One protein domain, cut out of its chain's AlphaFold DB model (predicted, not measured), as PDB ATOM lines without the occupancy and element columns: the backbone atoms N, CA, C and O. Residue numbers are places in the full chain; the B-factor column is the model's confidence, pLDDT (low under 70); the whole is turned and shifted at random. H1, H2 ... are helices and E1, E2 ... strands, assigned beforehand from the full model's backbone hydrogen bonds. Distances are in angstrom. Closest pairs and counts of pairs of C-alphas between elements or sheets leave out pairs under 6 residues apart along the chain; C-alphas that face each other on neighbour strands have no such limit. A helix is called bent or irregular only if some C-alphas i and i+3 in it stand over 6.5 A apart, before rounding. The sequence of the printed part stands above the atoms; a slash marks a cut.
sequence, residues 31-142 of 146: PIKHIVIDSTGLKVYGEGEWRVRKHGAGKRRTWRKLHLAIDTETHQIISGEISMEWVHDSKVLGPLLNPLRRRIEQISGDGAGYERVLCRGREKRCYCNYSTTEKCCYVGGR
ATOM      1  N   PRO A  31     -16.397   8.782  21.752       82.81
ATOM      2  CA  PRO A  31     -17.178   8.348  22.922       82.81
ATOM      3  C   PRO A  31     -16.832   9.154  24.191       82.81
ATOM      4  O   PRO A  31     -15.890   9.944  24.191       82.81
ATOM      5  N   ILE A  32     -17.617   8.994  25.260       82.88
ATOM      6  CA  ILE A  32     -17.333   9.557  26.591       82.88
ATOM      7  C   ILE A  32     -17.332   8.414  27.607       82.88
ATOM      8  O   ILE A  32     -18.333   7.709  27.738       82.88
ATOM      9  N   LYS A  33     -16.225   8.244  28.337       85.44
ATOM     10  CA  LYS A  33     -16.099   7.197  29.360       85.44
ATOM     11  C   LYS A  33     -16.971   7.515  30.572       85.44
ATOM     12  O   LYS A  33     -17.873   6.753  30.899       85.44
ATOM     13  N   HIS A  34     -16.753   8.663  31.212       85.38
ATOM     14  CA  HIS A  34     -17.438   9.009  32.457       85.38
ATOM     15  C   HIS A  34     -17.829  10.488  32.504       85.38
ATOM     16  O   HIS A  34     -17.017  11.382  32.286       85.38
ATOM     17  N   ILE A  35     -19.115  10.729  32.763       88.56
ATOM     18  CA  ILE A  35     -19.698  12.057  32.962       88.56
ATOM     19  C   ILE A  35     -20.076  12.222  34.431       88.56
ATOM     20  O   ILE A  35     -20.746  11.356  34.998       88.56
ATOM     21  N   VAL A  36     -19.736  13.370  35.008       89.31
ATOM     22  CA  VAL A  36     -20.324  13.856  36.260       89.31
ATOM     23  C   VAL A  36     -21.355  14.937  35.942       89.31
ATOM     24  O   VAL A  36     -21.111  15.823  35.122       89.31
ATOM     25  N   ILE A  37     -22.522  14.836  36.571       88.75
ATOM     26  CA  ILE A  37     -23.623  15.792  36.471       88.75
ATOM     27  C   ILE A  37     -23.828  16.431  37.838       88.75
ATOM     28  O   ILE A  37     -23.960  15.725  38.835       88.75
ATOM     29  N   ASP A  38     -23.886  17.756  37.863       87.88
ATOM     30  CA  ASP A  38     -24.193  18.542  39.056       87.88
ATOM     31  C   ASP A  38     -25.238  19.615  38.726       87.88
ATOM     32  O   ASP A  38     -25.366  20.046  37.573       87.88
ATOM     33  N   SER A  39     -25.998  20.047  39.733       87.44
ATOM     34  CA  SER A  39     -27.017  21.091  39.588       87.44
ATOM     35  C   SER A  39     -26.864  22.193  40.621       87.44
ATOM     36  O   SER A  39     -26.985  21.969  41.821       87.44
ATOM     37  N   THR A  40     -26.701  23.424  40.136       88.31
ATOM     38  CA  THR A  40     -26.553  24.614  40.977       88.31
ATOM     39  C   THR A  40     -27.777  25.527  40.912       88.31
ATOM     40  O   THR A  40     -28.386  25.730  39.856       88.31
ATOM     41  N   GLY A  41     -28.148  26.091  42.063       90.06
ATOM     42  CA  GLY A  41     -29.225  27.068  42.184       90.06
ATOM     43  C   GLY A  41     -28.783  28.455  41.719       90.06
ATOM     44  O   GLY A  41     -27.952  29.102  42.353       90.06
ATOM     45  N   LEU A  42     -29.390  28.956  40.646       90.06
ATOM     46  CA  LEU A  42     -29.184  30.307  40.134       90.06
ATOM     47  C   LEU A  42     -30.309  31.241  40.581       90.06
ATOM     48  O   LEU A  42     -31.478  31.054  40.233       90.06
ATOM     49  N   LYS A  43     -29.946  32.313  41.286       88.19
ATOM     50  CA  LYS A  43     -30.861  33.410  41.616       88.19
ATOM     51  C   LYS A  43     -30.909  34.404  40.458       88.19
ATOM     52  O   LYS A  43     -30.042  35.265  40.324       88.19
ATOM     53  N   VAL A  44     -31.936  34.298  39.621       84.62
ATOM     54  CA  VAL A  44     -32.159  35.216  38.501       84.62
ATOM     55  C   VAL A  44     -32.774  36.503  39.040       84.62
ATOM     56  O   VAL A  44     -33.957  36.571  39.396       84.62
ATOM     57  N   TYR A  45     -31.950  37.543  39.110       76.94
ATOM     58  CA  TYR A  45     -32.411  38.884  39.432       76.94
ATOM     59  C   TYR A  45     -33.217  39.443  38.257       76.94
ATOM     60  O   TYR A  45     -32.782  39.418  37.108       76.94
ATOM     61  N   GLY A  46     -34.424  39.915  38.568       73.62
ATOM     62  CA  GLY A  46     -35.255  40.670  37.643       73.62
ATOM     63  C   GLY A  46     -34.763  42.110  37.518       73.62
ATOM     64  O   GLY A  46     -33.570  42.393  37.461       73.62
ATOM     65  N   GLU A  47     -35.700  43.043  37.487       77.44
ATOM     66  CA  GLU A  47     -35.392  44.453  37.256       77.44
ATOM     67  C   GLU A  47     -34.649  45.087  38.446       77.44
ATOM     68  O   GLU A  47     -34.919  44.776  39.610       77.44
ATOM     69  N   GLY A  48     -33.698  45.980  38.148       74.69
ATOM     70  CA  GLY A  48     -32.953  46.731  39.161       74.69
ATOM     71  C   GLY A  48     -33.862  47.667  39.962       74.69
ATOM     72  O   GLY A  48     -34.861  48.171  39.451       74.69
ATOM     73  N   GLU A  49     -33.509  47.923  41.222       72.12
ATOM     74  CA  GLU A  49     -34.422  48.549  42.192       72.12
ATOM     75  C   GLU A  49     -34.865  49.960  41.797       72.12
ATOM     76  O   GLU A  49     -36.022  50.319  41.998       72.12
ATOM     77  N   TRP A  50     -33.982  50.733  41.158       79.75
ATOM     78  CA  TRP A  50     -34.317  52.046  40.606       79.75
ATOM     79  C   TRP A  50     -35.455  51.968  39.576       79.75
ATOM     80  O   TRP A  50     -36.427  52.715  39.668       79.75
ATOM     81  N   ARG A  51     -35.379  51.010  38.641       80.81
ATOM     82  CA  ARG A  51     -36.407  50.795  37.612       80.81
ATOM     83  C   ARG A  51     -37.717  50.326  38.235       80.81
ATOM     84  O   ARG A  51     -38.756  50.883  37.900       80.81
ATOM     85  N   VAL A  52     -37.658  49.390  39.185       79.81
ATOM     86  CA  VAL A  52     -38.846  48.918  39.916       79.81
ATOM     87  C   VAL A  52     -39.544  50.065  40.651       79.81
ATOM     88  O   VAL A  52     -40.766  50.171  40.599       79.81
ATOM     89  N   ARG A  53     -38.782  50.966  41.290       76.81
ATOM     90  CA  ARG A  53     -39.330  52.150  41.976       76.81
ATOM     91  C   ARG A  53     -39.898  53.207  41.026       76.81
ATOM     92  O   ARG A  53     -40.796  53.933  41.433       76.81
ATOM     93  N   LYS A  54     -39.367  53.337  39.805       86.38
ATOM     94  CA  LYS A  54     -39.777  54.376  38.840       86.38
ATOM     95  C   LYS A  54     -40.876  53.944  37.868       86.38
ATOM     96  O   LYS A  54     -41.657  54.793  37.455       86.38
ATOM     97  N   HIS A  55     -40.942  52.661  37.512       82.00
ATOM     98  CA  HIS A  55     -41.816  52.154  36.444       82.00
ATOM     99  C   HIS A  55     -42.613  50.896  36.838       82.00
ATOM    100  O   HIS A  55     -43.268  50.297  35.988       82.00
ATOM    101  N   GLY A  56     -42.573  50.487  38.110       75.88
ATOM    102  CA  GLY A  56     -43.152  49.223  38.564       75.88
ATOM    103  C   GLY A  56     -42.290  48.010  38.193       75.88
ATOM    104  O   GLY A  56     -41.260  48.126  37.533       75.88
ATOM    105  N   ALA A  57     -42.689  46.823  38.655       73.06
ATOM    106  CA  ALA A  57     -41.960  45.580  38.406       73.06
ATOM    107  C   ALA A  57     -42.519  44.827  37.187       73.06
ATOM    108  O   ALA A  57     -43.536  44.147  37.303       73.06
ATOM    109  N   GLY A  58     -41.826  44.874  36.043       71.19
ATOM    110  CA  GLY A  58     -42.195  44.083  34.855       71.19
ATOM    111  C   GLY A  58     -41.673  42.634  34.857       71.19
ATOM    112  O   GLY A  58     -42.302  41.744  34.288       71.19
ATOM    113  N   LYS A  59     -40.534  42.359  35.512       74.38
ATOM    114  CA  LYS A  59     -39.925  41.017  35.630       74.38
ATOM    115  C   LYS A  59     -39.580  40.679  37.080       74.38
ATOM    116  O   LYS A  59     -38.766  41.351  37.715       74.38
ATOM    117  N   ARG A  60     -40.175  39.596  37.591       70.44
ATOM    118  CA  ARG A  60     -40.002  39.105  38.969       70.44
ATOM    119  C   ARG A  60     -38.655  38.388  39.155       70.44
ATOM    120  O   ARG A  60     -38.214  37.653  38.276       70.44
ATOM    121  N   ARG A  61     -38.027  38.568  40.326       80.94
ATOM    122  CA  ARG A  61     -36.866  37.774  40.782       80.94
ATOM    123  C   ARG A  61     -37.291  36.303  40.935       80.94
ATOM    124  O   ARG A  61     -38.343  36.043  41.517       80.94
ATOM    125  N   THR A  62     -36.514  35.353  40.416       85.56
ATOM    126  CA  THR A  62     -36.876  33.920  40.379       85.56
ATOM    127  C   THR A  62     -35.644  33.034  40.571       85.56
ATOM    128  O   THR A  62     -34.537  33.448  40.233       85.56
ATOM    129  N   TRP A  63     -35.820  31.825  41.103       87.75
ATOM    130  CA  TRP A  63     -34.767  30.814  41.139       87.75
ATOM    131  C   TRP A  63     -34.877  29.873  39.936       87.75
ATOM    132  O   TRP A  63     -35.966  29.564  39.444       87.75
ATOM    133  N   ARG A  64     -33.723  29.429  39.445       91.88
ATOM    134  CA  ARG A  64     -33.563  28.427  38.388       91.88
ATOM    135  C   ARG A  64     -32.525  27.408  38.829       91.88
ATOM    136  O   ARG A  64     -31.667  27.734  39.642       91.88
ATOM    137  N   LYS A  65     -32.567  26.208  38.263       91.00
ATOM    138  CA  LYS A  65     -31.478  25.235  38.392       91.00
ATOM    139  C   LYS A  65     -30.695  25.212  37.089       91.00
ATOM    140  O   LYS A  65     -31.302  25.116  36.024       91.00
ATOM    141  N   LEU A  66     -29.375  25.321  37.169       92.31
ATOM    142  CA  LEU A  66     -28.465  25.053  36.058       92.31
ATOM    143  C   LEU A  66     -27.861  23.671  36.279       92.31
ATOM    144  O   LEU A  66     -27.172  23.460  37.271       92.31
ATOM    145  N   HIS A  67     -28.121  22.760  35.350       91.00
ATOM    146  CA  HIS A  67     -27.599  21.401  35.342       91.00
ATOM    147  C   HIS A  67     -26.418  21.371  34.375       91.00
ATOM    148  O   HIS A  67     -26.585  21.730  33.207       91.00
ATOM    149  N   LEU A  68     -25.236  20.973  34.839       91.06
ATOM    150  CA  LEU A  68     -24.026  20.871  34.023       91.06
ATOM    151  C   LEU A  68     -23.591  19.414  33.928       91.06
ATOM    152  O   LEU A  68     -23.524  18.720  34.936       91.06
ATOM    153  N   ALA A  69     -23.263  18.972  32.716       89.94
ATOM    154  CA  ALA A  69     -22.584  17.709  32.467       89.94
ATOM    155  C   ALA A  69     -21.111  17.995  32.151       89.94
ATOM    156  O   ALA A  69     -20.808  18.772  31.238       89.94
ATOM    157  N   ILE A  70     -20.211  17.353  32.893       89.75
ATOM    158  CA  ILE A  70     -18.759  17.516  32.802       89.75
ATOM    159  C   ILE A  70     -18.137  16.153  32.495       89.75
ATOM    160  O   ILE A  70     -18.442  15.163  33.156       89.75
ATOM    161  N   ASP A  71     -17.270  16.099  31.488       89.25
ATOM    162  CA  ASP A  71     -16.440  14.923  31.202       89.25
ATOM    163  C   ASP A  71     -15.276  14.852  32.201       89.25
ATOM    164  O   ASP A  71     -14.523  15.816  32.343       89.25
ATOM    165  N   THR A  72     -15.114  13.726  32.897       89.19
ATOM    166  CA  THR A  72     -14.077  13.568  33.930       89.19
ATOM    167  C   THR A  72     -12.669  13.396  33.368       89.19
ATOM    168  O   THR A  72     -11.707  13.610  34.094       89.19
ATOM    169  N   GLU A  73     -12.521  12.986  32.105       89.25
ATOM    170  CA  GLU A  73     -11.200  12.802  31.486       89.25
ATOM    171  C   GLU A  73     -10.611  14.136  31.004       89.25
ATOM    172  O   GLU A  73      -9.405  14.360  31.091       89.25
ATOM    173  N   THR A  74     -11.462  15.051  30.530       88.19
ATOM    174  CA  THR A  74     -11.038  16.356  29.992       88.19
ATOM    175  C   THR A  74     -11.363  17.551  30.893       88.19
ATOM    176  O   THR A  74     -10.894  18.656  30.616       88.19
ATOM    177  N   HIS A  75     -12.172  17.358  31.939       88.69
ATOM    178  CA  HIS A  75     -12.781  18.408  32.772       88.69
ATOM    179  C   HIS A  75     -13.583  19.463  31.983       88.69
ATOM    180  O   HIS A  75     -13.811  20.577  32.458       88.69
ATOM    181  N   GLN A  76     -14.031  19.132  30.767       88.75
ATOM    182  CA  GLN A  76     -14.788  20.046  29.916       88.75
ATOM    183  C   GLN A  76     -16.291  19.945  30.181       88.75
ATOM    184  O   GLN A  76     -16.848  18.849  30.287       88.75
ATOM    185  N   ILE A  77     -16.967  21.098  30.218       89.44
ATOM    186  CA  ILE A  77     -18.431  21.160  30.176       89.44
ATOM    187  C   ILE A  77     -18.866  20.704  28.782       89.44
ATOM    188  O   ILE A  77     -18.596  21.367  27.780       89.44
ATOM    189  N   ILE A  78     -19.535  19.558  28.723       88.44
ATOM    190  CA  ILE A  78     -20.006  18.941  27.477       88.44
ATOM    191  C   ILE A  78     -21.456  19.319  27.168       88.44
ATOM    192  O   ILE A  78     -21.830  19.422  26.001       88.44
ATOM    193  N   SER A  79     -22.272  19.554  28.199       89.00
ATOM    194  CA  SER A  79     -23.658  20.003  28.064       89.00
ATOM    195  C   SER A  79     -24.087  20.818  29.281       89.00
ATOM    196  O   SER A  79     -23.542  20.654  30.373       89.00
ATOM    197  N   GLY A  80     -25.081  21.679  29.092       90.94
ATOM    198  CA  GLY A  80     -25.689  22.468  30.152       90.94
ATOM    199  C   GLY A  80     -27.145  22.763  29.818       90.94
ATOM    200  O   GLY A  80     -27.451  23.086  28.671       90.94
ATOM    201  N   GLU A  81     -28.027  22.643  30.807       90.75
ATOM    202  CA  GLU A  81     -29.475  22.828  30.662       90.75
ATOM    203  C   GLU A  81     -30.031  23.601  31.866       90.75
ATOM    204  O   GLU A  81     -29.549  23.437  32.988       90.75
ATOM    205  N   ILE A  82     -31.037  24.459  31.658       91.19
ATOM    206  CA  ILE A  82     -31.623  25.291  32.722       91.19
ATOM    207  C   ILE A  82     -33.089  24.923  32.936       91.19
ATOM    208  O   ILE A  82     -33.901  25.022  32.019       91.19
ATOM    209  N   SER A  83     -33.456  24.592  34.174       91.00
ATOM    210  CA  SER A  83     -34.825  24.237  34.554       91.00
ATOM    211  C   SER A  83     -35.437  25.214  35.575       91.00
ATOM    212  O   SER A  83     -34.763  26.090  36.133       91.00
ATOM    213  N   MET A  84     -36.755  25.111  35.790       89.75
ATOM    214  CA  MET A  84     -37.432  25.811  36.891       89.75
ATOM    215  C   MET A  84     -37.075  25.146  38.224       89.75
ATOM    216  O   MET A  84     -36.907  23.935  38.279       89.75
ATOM    217  N   GLU A  85     -37.076  25.911  39.312       86.19
ATOM    218  CA  GLU A  85     -36.839  25.419  40.679       86.19
ATOM    219  C   GLU A  85     -37.644  24.150  41.044       86.19
ATOM    220  O   GLU A  85     -37.089  23.197  41.589       86.19
ATOM    221  N   TRP A  86     -38.930  24.099  40.677       83.75
ATOM    222  CA  TRP A  86     -39.827  22.968  40.956       83.75
ATOM    223  C   TRP A  86     -39.719  21.798  39.964       83.75
ATOM    224  O   TRP A  86     -40.416  20.790  40.118       83.75
ATOM    225  N   VAL A  87     -38.899  21.906  38.914       86.00
ATOM    226  CA  VAL A  87     -38.642  20.770  38.023       86.00
ATOM    227  C   VAL A  87     -37.730  19.792  38.757       86.00
ATOM    228  O   VAL A  87     -36.687  20.156  39.301       86.00
ATOM    229  N   HIS A  88     -38.158  18.531  38.787       81.88
ATOM    230  CA  HIS A  88     -37.365  17.443  39.340       81.88
ATOM    231  C   HIS A  88     -36.233  17.081  38.377       81.88
ATOM    232  O   HIS A  88     -36.480  16.803  37.202       81.88
ATOM    233  N   ASP A  89     -35.016  17.031  38.898       78.75
ATOM    234  CA  ASP A  89     -33.742  16.944  38.180       78.75
ATOM    235  C   ASP A  89     -33.678  15.730  37.240       78.75
ATOM    236  O   ASP A  89     -33.184  15.811  36.114       78.75
ATOM    237  N   SER A  90     -34.336  14.630  37.617       75.00
ATOM    238  CA  SER A  90     -34.474  13.438  36.770       75.00
ATOM    239  C   SER A  90     -35.179  13.684  35.425       75.00
ATOM    240  O   SER A  90     -34.990  12.906  34.495       75.00
ATOM    241  N   LYS A  91     -36.014  14.728  35.304       82.75
ATOM    242  CA  LYS A  91     -36.655  15.112  34.033       82.75
ATOM    243  C   LYS A  91     -35.697  15.855  33.099       82.75
ATOM    244  O   LYS A  91     -35.960  15.914  31.903       82.75
ATOM    245  N   VAL A  92     -34.604  16.404  33.632       86.12
ATOM    246  CA  VAL A  92     -33.628  17.214  32.888       86.12
ATOM    247  C   VAL A  92     -32.529  16.348  32.263       86.12
ATOM    248  O   VAL A  92     -31.964  16.731  31.244       86.12
ATOM    249  N   LEU A  93     -32.292  15.137  32.784       83.44
ATOM    250  CA  LEU A  93     -31.267  14.210  32.281       83.44
ATOM    251  C   LEU A  93     -31.387  13.919  30.770       83.44
ATOM    252  O   LEU A  93     -30.391  13.944  30.052       83.44
ATOM    253  N   GLY A  94     -32.609  13.697  30.270       83.75
ATOM    254  CA  GLY A  94     -32.868  13.505  28.838       83.75
ATOM    255  C   GLY A  94     -32.501  14.740  27.999       83.75
ATOM    256  O   GLY A  94     -31.623  14.634  27.143       83.75
ATOM    257  N   PRO A  95     -33.116  15.914  28.241       86.44
ATOM    258  CA  PRO A  95     -32.739  17.180  27.603       86.44
ATOM    259  C   PRO A  95     -31.241  17.517  27.674       86.44
ATOM    260  O   PRO A  95     -30.692  18.018  26.696       86.44
ATOM    261  N   LEU A  96     -30.569  17.191  28.781       86.81
ATOM    262  CA  LEU A  96     -29.140  17.441  28.982       86.81
ATOM    263  C   LEU A  96     -28.250  16.547  28.097       86.81
ATOM    264  O   LEU A  96     -27.242  17.025  27.576       86.81
ATOM    265  N   LEU A  97     -28.601  15.269  27.906       85.62
ATOM    266  CA  LEU A  97     -27.738  14.282  27.237       85.62
ATOM    267  C   LEU A  97     -28.116  13.994  25.779       85.62
ATOM    268  O   LEU A  97     -27.230  13.807  24.946       85.62
ATOM    269  N   ASN A  98     -29.406  14.014  25.432       83.56
ATOM    270  CA  ASN A  98     -29.887  13.758  24.068       83.56
ATOM    271  C   ASN A  98     -29.205  14.632  22.982       83.56
ATOM    272  O   ASN A  98     -28.940  14.108  21.895       83.56
ATOM    273  N   PRO A  99     -28.873  15.922  23.219       82.56
ATOM    274  CA  PRO A  99     -28.179  16.750  22.233       82.56
ATOM    275  C   PRO A  99     -26.745  16.305  21.931       82.56
ATOM    276  O   PRO A  99     -26.226  16.671  20.879       82.56
ATOM    277  N   LEU A 100     -26.101  15.538  22.822       81.12
ATOM    278  CA  LEU A 100     -24.722  15.085  22.629       81.12
ATOM    279  C   LEU A 100     -24.610  14.067  21.494       81.12
ATOM    280  O   LEU A 100     -23.615  14.085  20.778       81.12
ATOM    281  N   ARG A 101     -25.606  13.177  21.338       80.31
ATOM    282  CA  ARG A 101     -25.604  12.058  20.370       80.31
ATOM    283  C   ARG A 101     -24.301  11.227  20.392       80.31
ATOM    284  O   ARG A 101     -23.825  10.773  19.355       80.31
ATOM    285  N   ARG A 102     -23.709  11.051  21.578       79.25
ATOM    286  CA  ARG A 102     -22.455  10.311  21.825       79.25
ATOM    287  C   ARG A 102     -22.738   9.096  22.704       79.25
ATOM    288  O   ARG A 102     -23.597   9.170  23.579       79.25
ATOM    289  N   ARG A 103     -21.977   8.009  22.523       81.25
ATOM    290  CA  ARG A 103     -21.961   6.899  23.488       81.25
ATOM    291  C   ARG A 103     -21.365   7.395  24.805       81.25
ATOM    292  O   ARG A 103     -20.298   8.012  24.793       81.25
ATOM    293  N   ILE A 104     -22.058   7.108  25.899       83.00
ATOM    294  CA  ILE A 104     -21.663   7.411  27.273       83.00
ATOM    295  C   ILE A 104     -21.595   6.071  28.004       83.00
ATOM    296  O   ILE A 104     -22.532   5.285  27.889       83.00
ATOM    297  N   GLU A 105     -20.499   5.788  28.704       83.12
ATOM    298  CA  GLU A 105     -20.297   4.485  29.363       83.12
ATOM    299  C   GLU A 105     -20.697   4.536  30.847       83.12
ATOM    300  O   GLU A 105     -21.361   3.629  31.356       83.12
ATOM    301  N   GLN A 106     -20.391   5.642  31.528       81.81
ATOM    302  CA  GLN A 106     -20.741   5.884  32.925       81.81
ATOM    303  C   GLN A 106     -21.276   7.303  33.140       81.81
ATOM    304  O   GLN A 106     -20.772   8.281  32.587       81.81
ATOM    305  N   ILE A 107     -22.275   7.414  34.014       83.88
ATOM    306  CA  ILE A 107     -22.792   8.685  34.527       83.88
ATOM    307  C   ILE A 107     -22.742   8.634  36.049       83.88
ATOM    308  O   ILE A 107     -22.996   7.599  36.666       83.88
ATOM    309  N   SER A 108     -22.396   9.752  36.668       83.25
ATOM    310  CA  SER A 108     -22.515   9.968  38.103       83.25
ATOM    311  C   SER A 108     -23.092  11.351  38.355       83.25
ATOM    312  O   SER A 108     -22.959  12.244  37.526       83.25
ATOM    313  N   GLY A 109     -23.738  11.525  39.494       80.88
ATOM    314  CA  GLY A 109     -24.229  12.812  39.954       80.88
ATOM    315  C   GLY A 109     -24.511  12.739  41.442       80.88
ATOM    316  O   GLY A 109     -24.311  11.689  42.062       80.88
ATOM    317  N   ASP A 110     -24.963  13.843  42.015       69.44
ATOM    318  CA  ASP A 110     -25.432  13.838  43.388       69.44
ATOM    319  C   ASP A 110     -26.758  13.058  43.524       69.44
ATOM    320  O   ASP A 110     -27.492  12.796  42.563       69.44
ATOM    321  N   GLY A 111     -27.076  12.635  44.749       58.84
ATOM    322  CA  GLY A 111     -28.301  11.877  45.034       58.84
ATOM    323  C   GLY A 111     -29.595  12.692  44.877       58.84
ATOM    324  O   GLY A 111     -30.682  12.154  45.075       58.84
ATOM    325  N   ALA A 112     -29.521  13.979  44.514       55.19
ATOM    326  CA  ALA A 112     -30.629  14.937  44.551       55.19
ATOM    327  C   ALA A 112     -31.664  14.795  43.413       55.19
ATOM    328  O   ALA A 112     -32.419  15.720  43.122       55.19
ATOM    329  N   GLY A 113     -31.768  13.614  42.797       54.06
ATOM    330  CA  GLY A 113     -32.895  13.264  41.929       54.06
ATOM    331  C   GLY A 113     -32.540  12.427  40.706       54.06
ATOM    332  O   GLY A 113     -33.405  11.684  40.233       54.06
ATOM    333  N   TYR A 114     -31.299  12.485  40.214       55.31
ATOM    334  CA  TYR A 114     -30.862  11.711  39.041       55.31
ATOM    335  C   TYR A 114     -30.988  10.196  39.266       55.31
ATOM    336  O   TYR A 114     -31.396   9.464  38.360       55.31
ATOM    337  N   GLU A 115     -30.761   9.745  40.503       49.94
ATOM    338  CA  GLU A 115     -30.865   8.350  40.943       49.94
ATOM    339  C   GLU A 115     -32.177   7.670  40.502       49.94
ATOM    340  O   GLU A 115     -32.155   6.534  40.044       49.94
ATOM    341  N   ARG A 116     -33.325   8.367  40.502       46.59
ATOM    342  CA  ARG A 116     -34.617   7.768  40.087       46.59
ATOM    343  C   ARG A 116     -34.720   7.383  38.607       46.59
ATOM    344  O   ARG A 116     -35.611   6.607  38.261       46.59
ATOM    345  N   VAL A 117     -33.867   7.927  37.739       51.03
ATOM    346  CA  VAL A 117     -33.818   7.570  36.307       51.03
ATOM    347  C   VAL A 117     -32.635   6.655  36.000       51.03
ATOM    348  O   VAL A 117     -32.777   5.772  35.160       51.03
ATOM    349  N   LEU A 118     -31.528   6.773  36.742       50.41
ATOM    350  CA  LEU A 118     -30.424   5.810  36.688       50.41
ATOM    351  C   LEU A 118     -30.864   4.420  37.219       50.41
ATOM    352  O   LEU A 118     -30.558   3.395  36.613       50.41
ATOM    353  N   CYS A 119     -31.646   4.372  38.303       40.38
ATOM    354  CA  CYS A 119     -31.998   3.158  39.057       40.38
ATOM    355  C   CYS A 119     -33.341   2.494  38.674       40.38
ATOM    356  O   CYS A 119     -34.000   1.903  39.531       40.38
ATOM    357  N   ARG A 120     -33.782   2.536  37.407       38.50
ATOM    358  CA  ARG A 120     -34.932   1.716  36.950       38.50
ATOM    359  C   ARG A 120     -34.510   0.284  36.580       38.50
ATOM    360  O   ARG A 120     -34.613  -0.142  35.435       38.50
ATOM    361  N   GLY A 121     -34.074  -0.463  37.591       33.25
ATOM    362  CA  GLY A 121     -33.710  -1.882  37.529       33.25
ATOM    363  C   GLY A 121     -33.497  -2.430  38.942       33.25
ATOM    364  O   GLY A 121     -33.057  -1.699  39.822       33.25
ATOM    365  N   ARG A 122     -33.857  -3.695  39.201       30.22
ATOM    366  CA  ARG A 122     -33.957  -4.255  40.569       30.22
ATOM    367  C   ARG A 122     -32.623  -4.725  41.181       30.22
ATOM    368  O   ARG A 122     -32.634  -5.438  42.179       30.22
ATOM    369  N   GLU A 123     -31.496  -4.313  40.612       31.42
ATOM    370  CA  GLU A 123     -30.141  -4.634  41.072       31.42
ATOM    371  C   GLU A 123     -29.320  -3.360  41.274       31.42
ATOM    372  O   GLU A 123     -29.586  -2.328  40.662       31.42
ATOM    373  N   LYS A 124     -28.301  -3.423  42.142       28.58
ATOM    374  CA  LYS A 124     -27.476  -2.271  42.561       28.58
ATOM    375  C   LYS A 124     -26.451  -1.849  41.487       28.58
ATOM    376  O   LYS A 124     -25.272  -1.671  41.793       28.58
ATOM    377  N   ARG A 125     -26.903  -1.774  40.225       30.97
ATOM    378  CA  ARG A 125     -26.130  -1.603  38.986       30.97
ATOM    379  C   ARG A 125     -26.938  -0.813  37.902       30.97
ATOM    380  O   ARG A 125     -27.871  -1.368  37.345       30.97
ATOM    381  N   CYS A 126     -26.544   0.439  37.560       35.09
ATOM    382  CA  CYS A 126     -27.122   1.433  36.580       35.09
ATOM    383  C   CYS A 126     -26.195   2.043  35.430       35.09
ATOM    384  O   CYS A 126     -25.725   3.171  35.553       35.09
ATOM    385  N   TYR A 127     -25.795   1.342  34.355       33.00
ATOM    386  CA  TYR A 127     -24.887   1.865  33.291       33.00
ATOM    387  C   TYR A 127     -25.744   2.687  32.343       33.00
ATOM    388  O   TYR A 127     -26.574   2.094  31.666       33.00
ATOM    389  N   CYS A 128     -25.570   3.997  32.224       34.06
ATOM    390  CA  CYS A 128     -26.419   4.757  31.310       34.06
ATOM    391  C   CYS A 128     -26.009   4.595  29.839       34.06
ATOM    392  O   CYS A 128     -25.418   5.495  29.246       34.06
ATOM    393  N   ASN A 129     -26.431   3.481  29.233       31.80
ATOM    394  CA  ASN A 129     -26.532   3.335  27.787       31.80
ATOM    395  C   ASN A 129     -27.542   4.355  27.241       31.80
ATOM    396  O   ASN A 129     -28.718   4.061  27.047       31.80
ATOM    397  N   TYR A 130     -27.047   5.553  26.937       37.12
ATOM    398  CA  TYR A 130     -27.631   6.442  25.932       37.12
ATOM    399  C   TYR A 130     -27.093   6.098  24.528       37.12
ATOM    400  O   TYR A 130     -26.895   6.969  23.682       37.12
ATOM    401  N   SER A 131     -26.887   4.807  24.245       33.06
ATOM    402  CA  SER A 131     -27.183   4.307  22.906       33.06
ATOM    403  C   SER A 131     -28.700   4.257  22.753       33.06
ATOM    404  O   SER A 131     -29.420   3.868  23.671       33.06
ATOM    405  N   THR A 132     -29.201   4.624  21.577       37.72
ATOM    406  CA  THR A 132     -30.546   4.220  21.158       37.72
ATOM    407  C   THR A 132     -30.739   2.721  21.413       37.72
ATOM    408  O   THR A 132     -29.833   1.937  21.134       37.72
ATOM    409  N   THR A 133     -31.918   2.357  21.929       34.19
ATOM    410  CA  THR A 133     -32.353   1.005  22.346       34.19
ATOM    411  C   THR A 133     -31.614   0.349  23.539       34.19
ATOM    412  O   THR A 133     -30.516  -0.170  23.412       34.19
ATOM    413  N   GLU A 134     -32.351   0.296  24.660       32.97
ATOM    414  CA  GLU A 134     -32.354  -0.689  25.768       32.97
ATOM    415  C   GLU A 134     -31.205  -0.821  26.816       32.97
ATOM    416  O   GLU A 134     -30.112  -1.298  26.538       32.97
ATOM    417  N   LYS A 135     -31.611  -0.629  28.094       32.00
ATOM    418  CA  LYS A 135     -31.100  -1.206  29.377       32.00
ATOM    419  C   LYS A 135     -29.745  -0.721  29.953       32.00
ATOM    420  O   LYS A 135     -28.831  -0.333  29.234       32.00
ATOM    421  N   CYS A 136     -29.628  -0.747  31.296       33.19
ATOM    422  CA  CYS A 136     -28.575  -0.065  32.082       33.19
ATOM    423  C   CYS A 136     -28.048  -0.862  33.331       33.19
ATOM    424  O   CYS A 136     -28.864  -1.108  34.211       33.19
ATOM    425  N   CYS A 137     -26.723  -1.187  33.481       30.80
ATOM    426  CA  CYS A 137     -26.109  -2.046  34.573       30.80
ATOM    427  C   CYS A 137     -24.712  -1.691  35.298       30.80
ATOM    428  O   CYS A 137     -23.834  -2.548  35.328       30.80
ATOM    429  N   TYR A 138     -24.487  -0.520  35.946       36.50
ATOM    430  CA  TYR A 138     -23.248   0.087  36.573       36.50
ATOM    431  C   TYR A 138     -22.521  -0.673  37.677       36.50
ATOM    432  O   TYR A 138     -22.928  -1.728  38.140       36.50
ATOM    433  N   VAL A 139     -21.468  -0.034  38.185       36.00
ATOM    434  CA  VAL A 139     -20.704  -0.442  39.353       36.00
ATOM    435  C   VAL A 139     -20.519   0.749  40.306       36.00
ATOM    436  O   VAL A 139     -20.140   1.832  39.872       36.00
ATOM    437  N   GLY A 140     -20.755   0.550  41.607       28.55
ATOM    438  CA  GLY A 140     -20.492   1.579  42.619       28.55
ATOM    439  C   GLY A 140     -21.025   1.222  44.004       28.55
ATOM    440  O   GLY A 140     -22.054   1.730  44.444       28.55
ATOM    441  N   GLY A 141     -20.292   0.347  44.694       27.92
ATOM    442  CA  GLY A 141     -20.372   0.168  46.142       27.92
ATOM    443  C   GLY A 141     -19.038   0.565  46.771       27.92
ATOM    444  O   GLY A 141     -17.987   0.158  46.280       27.92
ATOM    445  N   ARG A 142     -19.062   1.356  47.852       26.75
ATOM    446  CA  ARG A 142     -17.858   1.601  48.665       26.75
ATOM    447  C   ARG A 142     -17.440   0.290  49.355       26.75
ATOM    448  O   ARG A 142     -18.327  -0.402  49.858       26.75
TER     449      ARG A 142
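AT A GLANCE: This is residues 31 to 142 of the 146 residues of the protein "Probable transposase (Partial length)" of Desulfotalea psychrophila (strain LSv54 / DSM 12343) (UniProt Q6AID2). A twisted, curled sheet of four strands has H2 packed on it, and its inner strands E1 and E2 run on as a long two-stranded arm with H1 near the tip. Far from that tip, residues 119 to 142 make a long stretch with no named element. The printed part has 112 residues, in the order E1 H1 E2 E3 H2 E4 H3; the mixed sheet runs E3 E2 E1 E4, and the class is mixed, helices and strands. The whole is loose, with a radius of gyration of the C-alphas of 17.8 A, and only just elongated, spanning 58 by 29 by 29 A.

IN THESE COORDINATES: Find C-alpha 32 at (-17.333, 9.557, 26.591); E1 runs from there to residue 44, 31.9 A, and bends by 51 degrees at residue 41. H1 is residues 49 to 55. E2, residues 62 to 71, spans 29.4 A, and E3, residues 77 to 84, 20.7 A. H2 is residues 93 to 100, E4 104 to 109, and H3 115 to 118, ending at C-alpha 118 (-30.424, 5.810, 36.688).

HOW THE PARTS SIT: Beside E1 look for parallel E4, with N 37 and O 108 2.8 A apart, and antiparallel E2, with N 40 and O 66 at 2.9 A. E2 and E3 form a hairpin, with N 67 and O 81 at 2.8 A. H2 is on the sheet; its closest C-alpha pair with E3 is Glu 81 and Leu 96, 5.7 A. E3, H2 and E4 form a split strand-helix-strand unit, two strands running the same way with E2 and E1 between them; its crossover is right-handed. H3 only grazes the sheet, while H1 is not on it. Every O i to N i+4 pair is within hydrogen-bond range in H1, 2 of 4 are in H2, and H3 is too short for one; H2 is irregular, but only just, with C-alphas 96 and 99 6.9 A apart.

THE WHOLE: The two C-alphas farthest apart, Lys 54 and Glu 123, are separated by 59.8 A. The printed part has no cut, and no link between named elements is long. Read residues 110 to 142 with care: their pLDDT is under 70.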